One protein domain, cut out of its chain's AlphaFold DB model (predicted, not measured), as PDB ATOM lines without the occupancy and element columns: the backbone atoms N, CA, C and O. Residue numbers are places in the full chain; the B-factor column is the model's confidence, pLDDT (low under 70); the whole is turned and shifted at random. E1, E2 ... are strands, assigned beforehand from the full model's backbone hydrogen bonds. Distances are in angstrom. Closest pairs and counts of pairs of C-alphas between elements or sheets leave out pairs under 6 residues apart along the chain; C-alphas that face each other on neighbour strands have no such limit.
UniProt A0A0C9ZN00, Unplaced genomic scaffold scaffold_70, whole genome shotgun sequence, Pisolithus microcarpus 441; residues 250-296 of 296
ATOM      1  N   HIS A 250     138.350 126.531 217.716       79.38
ATOM      2  CA  HIS A 250     137.092 125.783 217.869       79.38
ATOM      3  C   HIS A 250     136.584 125.653 219.322       79.38
ATOM      4  O   HIS A 250     135.440 125.275 219.540       79.38
ATOM      5  N   SER A 251     137.428 125.945 220.313       87.12
ATOM      6  CA  SER A 251     137.093 125.948 221.743       87.12
ATOM      7  C   SER A 251     136.816 127.344 222.315       87.12
ATOM      8  O   SER A 251     136.745 127.498 223.534       87.12
ATOM      9  N   GLY A 252     136.746 128.373 221.470       87.56
ATOM     10  CA  GLY A 252     136.430 129.740 221.871       87.56
ATOM     11  C   GLY A 252     134.949 129.930 222.199       87.56
ATOM     12  O   GLY A 252     134.108 129.121 221.819       87.56
ATOM     13  N   CYS A 253     134.634 131.026 222.899       87.94
ATOM     14  CA  CYS A 253     133.271 131.339 223.349       87.94
ATOM     15  C   CYS A 253     132.251 131.323 222.205       87.94
ATOM     16  O   CYS A 253     131.191 130.724 222.339       87.94
ATOM     17  N   ASN A 254     132.605 131.898 221.057       86.44
ATOM     18  CA  ASN A 254     131.850 131.732 219.824       86.44
ATOM     19  C   ASN A 254     132.641 130.824 218.878       86.44
ATOM     20  O   ASN A 254     133.529 131.283 218.163       86.44
ATOM     21  N   GLY A 255     132.365 129.520 218.927       77.56
ATOM     22  CA  GLY A 255     133.020 128.540 218.055       77.56
ATOM     23  C   GLY A 255     132.493 128.555 216.615       77.56
ATOM     24  O   GLY A 255     133.131 128.001 215.720       77.56
ATOM     25  N   CYS A 256     131.332 129.178 216.384       78.88
ATOM     26  CA  CYS A 256     130.701 129.291 215.077       78.88
ATOM     27  C   CYS A 256     131.342 130.419 214.261       78.88
ATOM     28  O   CYS A 256     131.280 131.589 214.628       78.88
ATOM     29  N   ARG A 257     131.915 130.068 213.110       73.00
ATOM     30  CA  ARG A 257     132.713 130.989 212.275       73.00
ATOM     31  C   ARG A 257     131.917 131.798 211.265       73.00
ATOM     32  O   ARG A 257     132.462 132.632 210.561       73.00
ATOM     33  N   LEU A 258     130.614 131.557 211.212       72.56
ATOM     34  CA  LEU A 258     129.672 132.332 210.408       72.56
ATOM     35  C   LEU A 258     128.918 133.356 211.260       72.56
ATOM     36  O   LEU A 258     127.883 133.862 210.844       72.56
ATOM     37  N   TYR A 259     129.407 133.632 212.475       73.31
ATOM     38  CA  TYR A 259     128.771 134.540 213.426       73.31
ATOM     39  C   TYR A 259     127.295 134.211 213.688       73.31
ATOM     40  O   TYR A 259     126.495 135.114 213.918       73.31
ATOM     41  N   CYS A 260     126.932 132.923 213.734       77.94
ATOM     42  CA  CYS A 260     125.551 132.476 213.964       77.94
ATOM     43  C   CYS A 260     125.001 132.798 215.373       77.94
ATOM     44  O   CYS A 260     123.976 132.275 215.786       77.94
ATOM     45  N   GLY A 261     125.697 133.626 216.159       80.81
ATOM     46  CA  GLY A 261     125.260 134.097 217.475       80.81
ATOM     47  C   GLY A 261     125.291 133.055 218.596       80.81
ATOM     48  O   GLY A 261     125.205 133.439 219.760       80.81
ATOM     49  N   LEU A 262     125.453 131.764 218.281       86.94
ATOM     50  CA  LEU A 262     125.524 130.702 219.279       86.94
ATOM     51  C   LEU A 262     126.816 130.801 220.099       86.94
ATOM     52  O   LEU A 262     127.917 130.547 219.602       86.94
ATOM     53  N   LEU A 263     126.658 131.114 221.381       89.19
ATOM     54  CA  LEU A 263     127.734 131.060 222.361       89.19
ATOM     55  C   LEU A 263     127.818 129.660 222.974       89.19
ATOM     56  O   LEU A 263     126.821 128.956 223.116       89.19
ATOM     57  N   GLY A 264     129.035 129.243 223.302       90.25
ATOM     58  CA  GLY A 264     129.290 128.013 224.029       90.25
ATOM     59  C   GLY A 264     129.241 128.212 225.541       90.25
ATOM     60  O   GLY A 264     129.432 129.310 226.059       90.25
ATOM     61  N   HIS A 265     129.095 127.104 226.260       92.06
ATOM     62  CA  HIS A 265     129.276 127.047 227.704       92.06
ATOM     63  C   HIS A 265     130.714 126.639 228.062       92.06
ATOM     64  O   HIS A 265     131.242 125.643 227.562       92.06
ATOM     65  N   CYS A 266     131.348 127.392 228.955       92.94
ATOM     66  CA  CYS A 266     132.705 127.187 229.440       92.94
ATOM     67  C   CYS A 266     132.813 125.969 230.374       92.94
ATOM     68  O   CYS A 266     132.016 125.778 231.292       92.94
ATOM     69  N   LYS A 267     133.847 125.155 230.208       89.62
ATOM     70  CA  LYS A 267     134.251 124.129 231.169       89.62
ATOM     71  C   LYS A 267     135.773 124.027 231.166       89.62
ATOM     72  O   LYS A 267     136.382 123.591 230.190       89.62
ATOM     73  N   GLY A 268     136.394 124.420 232.277       87.94
ATOM     74  CA  GLY A 268     137.848 124.584 232.340       87.94
ATOM     75  C   GLY A 268     138.290 125.735 231.437       87.94
ATOM     76  O   GLY A 268     137.805 126.847 231.598       87.94
ATOM     77  N   ASN A 269     139.166 125.452 230.471       87.44
ATOM     78  CA  ASN A 269     139.687 126.448 229.522       87.44
ATOM     79  C   ASN A 269     139.015 126.392 228.134       87.44
ATOM     80  O   ASN A 269     139.547 126.954 227.182       87.44
ATOM     81  N   HIS A 270     137.899 125.669 227.996       90.75
ATOM     82  CA  HIS A 270     137.251 125.414 226.705       90.75
ATOM     83  C   HIS A 270     135.773 125.779 226.766       90.75
ATOM     84  O   HIS A 270     135.121 125.548 227.783       90.75
ATOM     85  N   TYR A 271     135.238 126.280 225.659       91.81
ATOM     86  CA  TYR A 271     133.810 126.471 225.454       91.81
ATOM     87  C   TYR A 271     133.257 125.358 224.567       91.81
ATOM     88  O   TYR A 271     133.899 124.929 223.608       91.81
ATOM     89  N   TYR A 272     132.060 124.889 224.905       90.38
ATOM     90  CA  TYR A 272     131.367 123.816 224.204       90.38
ATOM     91  C   TYR A 272     130.016 124.328 223.696       90.38
ATOM     92  O   TYR A 272     129.290 124.932 224.485       90.38
ATOM     93  N   PRO A 273     129.633 124.068 222.432       88.75
ATOM     94  CA  PRO A 273     128.367 124.527 221.853       88.75
ATOM     95  C   PRO A 273     127.192 123.663 222.345       88.75
ATOM     96  O   PRO A 273     126.549 122.945 221.583       88.75
ATOM     97  N   VAL A 274     126.958 123.664 223.655       90.50
ATOM     98  CA  VAL A 274     125.848 122.951 224.286       90.50
ATOM     99  C   VAL A 274     124.643 123.882 224.294       90.50
ATOM    100  O   VAL A 274     124.742 125.017 224.734       90.50
ATOM    101  N   LEU A 275     123.506 123.394 223.802       91.81
ATOM    102  CA  LEU A 275     122.285 124.197 223.684       91.81
ATOM    103  C   LEU A 275     121.547 124.393 225.010       91.81
ATOM    104  O   LEU A 275     120.691 125.261 225.103       91.81
ATOM    105  N   LEU A 276     121.832 123.556 226.004       92.75
ATOM    106  CA  LEU A 276     121.150 123.558 227.291       92.75
ATOM    107  C   LEU A 276     122.076 124.074 228.384       92.75
ATOM    108  O   LEU A 276     123.228 123.635 228.493       92.75
ATOM    109  N   LEU A 277     121.528 124.917 229.251       92.25
ATOM    110  CA  LEU A 277     122.183 125.345 230.467       92.25
ATOM    111  C   LEU A 277     122.357 124.140 231.399       92.25
ATOM    112  O   LEU A 277     121.416 123.424 231.746       92.25
ATOM    113  N   LEU A 278     123.600 123.905 231.816       87.94
ATOM    114  CA  LEU A 278     123.946 122.786 232.687       87.94
ATOM    115  C   LEU A 278     123.357 122.970 234.099       87.94
ATOM    116  O   LEU A 278     123.275 124.073 234.637       87.94
ATOM    117  N   ASN A 279     123.003 121.864 234.756       89.00
ATOM    118  CA  ASN A 279     122.525 121.903 236.141       89.00
ATOM    119  C   ASN A 279     123.618 122.419 237.092       89.00
ATOM    120  O   ASN A 279     124.765 121.978 237.015       89.00
ATOM    121  N   ASN A 280     123.248 123.291 238.038       87.44
ATOM    122  CA  ASN A 280     124.164 123.921 239.004       87.44
ATOM    123  C   ASN A 280     125.340 124.671 238.352       87.44
ATOM    124  O   ASN A 280     126.441 124.721 238.900       87.44
ATOM    125  N   TYR A 281     125.109 125.247 237.175       89.06
ATOM    126  CA  TYR A 281     126.123 125.945 236.404       89.06
ATOM    127  C   TYR A 281     125.956 127.462 236.519       89.06
ATOM    128  O   TYR A 281     124.958 128.025 236.078       89.06
ATOM    129  N   ASN A 282     126.941 128.130 237.119       88.12
ATOM    130  CA  ASN A 282     126.956 129.584 237.282       88.12
ATOM    131  C   ASN A 282     128.361 130.139 237.019       88.12
ATOM    132  O   ASN A 282     129.022 130.652 237.921       88.12
ATOM    133  N   ILE A 283     128.845 129.955 235.790       90.06
ATOM    134  CA  ILE A 283     130.092 130.569 235.333       90.06
ATOM    135  C   ILE A 283     129.752 131.936 234.741       90.06
ATOM    136  O   ILE A 283     128.961 132.035 233.800       90.06
ATOM    137  N   GLU A 284     130.338 132.986 235.314       88.25
ATOM    138  CA  GLU A 284     130.157 134.363 234.858       88.25
ATOM    139  C   GLU A 284     130.554 134.504 233.380       88.25
ATOM    140  O   GLU A 284     131.568 133.963 232.942       88.25
ATOM    141  N   GLY A 285     129.717 135.185 232.594       86.00
ATOM    142  CA  GLY A 285     129.917 135.343 231.150       86.00
ATOM    143  C   GLY A 285     129.600 134.098 230.313       86.00
ATOM    144  O   GLY A 285     129.738 134.143 229.095       86.00
ATOM    145  N   SER A 286     129.156 133.002 230.937       91.38
ATOM    146  CA  SER A 286     128.867 131.740 230.254       91.38
ATOM    147  C   SER A 286     127.549 131.083 230.690       91.38
ATOM    148  O   SER A 286     127.281 129.946 230.312       91.38
ATOM    149  N   ASN A 287     126.716 131.764 231.475       91.69
ATOM    150  CA  ASN A 287     125.462 131.259 232.048       91.69
ATOM    151  C   ASN A 287     124.209 131.690 231.256       91.69
ATOM    152  O   ASN A 287     123.151 131.914 231.845       91.69
ATOM    153  N   HIS A 288     124.329 131.837 229.931       91.31
ATOM    154  CA  HIS A 288     123.190 132.161 229.068       91.31
ATOM    155  C   HIS A 288     122.106 131.062 229.131       91.31
ATOM    156  O   HIS A 288     122.426 129.910 229.429       91.31
ATOM    157  N   PRO A 289     120.822 131.398 228.896       92.19
ATOM    158  CA  PRO A 289     119.740 130.414 228.911       92.19
ATOM    159  C   PRO A 289     119.850 129.423 227.745       92.19
ATOM    160  O   PRO A 289     120.676 129.592 226.844       92.19
ATOM    161  N   ASP A 290     118.972 128.419 227.763       92.44
ATOM    162  CA  ASP A 290     118.842 127.431 226.695       92.44
ATOM    163  C   ASP A 290     118.633 128.096 225.325       92.44
ATOM    164  O   ASP A 290     117.825 129.017 225.165       92.44
ATOM    165  N   CYS A 291     119.326 127.578 224.315       89.81
ATOM    166  CA  CYS A 291     119.179 127.970 222.921       89.81
ATOM    167  C   CYS A 291     118.347 126.925 222.169       89.81
ATOM    168  O   CYS A 291     118.618 125.725 222.219       89.81
ATOM    169  N   SER A 292     117.332 127.375 221.430       87.06
ATOM    170  CA  SER A 292     116.564 126.487 220.555       87.06
ATOM    171  C   SER A 292     117.367 126.177 219.289       87.06
ATOM    172  O   SER A 292     117.830 127.121 218.650       87.06
ATOM    173  N   PRO A 293     117.449 124.911 218.841       83.44
ATOM    174  CA  PRO A 293     118.088 124.573 217.568       83.44
ATOM    175  C   PRO A 293     117.377 125.183 216.348       83.44
ATOM    176  O   PRO A 293     117.929 125.168 215.256       83.44
ATOM    177  N   TYR A 294     116.161 125.714 216.520       84.38
ATOM    178  CA  TYR A 294     115.381 126.372 215.466       84.38
ATOM    179  C   TYR A 294     115.513 127.903 215.466       84.38
ATOM    180  O   TYR A 294     114.850 128.564 214.672       84.38
ATOM    181  N   ALA A 295     116.281 128.468 216.402       74.25
ATOM    182  CA  ALA A 295     116.446 129.913 216.578       74.25
ATOM    183  C   ALA A 295     117.901 130.380 216.381       74.25
ATOM    184  O   ALA A 295     118.221 131.508 216.752       74.25
ATOM    185  N   ILE A 296     118.758 129.498 215.858       65.19
ATOM    186  CA  ILE A 296     120.185 129.719 215.578       65.19
ATOM    187  C   ILE A 296     120.359 129.951 214.081       65.19
ATOM    188  O   ILE A 296     119.695 129.218 213.312       65.19
TER     189      ILE A 296
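What this domain is: This is residues 250 to 296 of the 296 residues of an uncharacterized protein of Pisolithus microcarpus 441 (UniProt A0A0C9ZN00). There is little regular structure here: one small hairpin, E1 and E2, with a long looping stretch before it and a longer one after it. The first loop turns back round Leu 258 at one end of the domain, and the second turns round Asn 280 at the other. The printed part has 47 residues, with no named helix and two named strands, E1 then E2, in an antiparallel sheet; the class is all strand, but the strands hold only 6 residues. It is compact, with a radius of gyration of the C-alphas of 10.2 A, and spans 28 by 22 by 13 A.

Where its parts are: Residues 250 to 264 have no named element. E1, residues 265 to 267, begins with C-alpha 265 at (129.276, 127.047, 227.704) and is 6.7 A long from first to last C-alpha. E2, residues 270 to 272, is 6.6 A long and ends with C-alpha 272 at (131.367, 123.816, 224.204). Residues 273 to 296 have no named element.

How they stand to each other: E1 and E2 form a hairpin, antiparallel at 139 degrees between their directions. C-alphas 266 and 271 face each other at 4.2 A. N 265 and O 272, at 2.8 A, are within hydrogen-bond range.

The domain as a whole: The farthest C-alphas, of Leu 258 and Asn 280, are 30.3 A apart. The printed part has no cut, and the link from E1 to E2 is tight. Mean pLDDT of the printed part is 86.3; residue 296, the chain's last, is under 70.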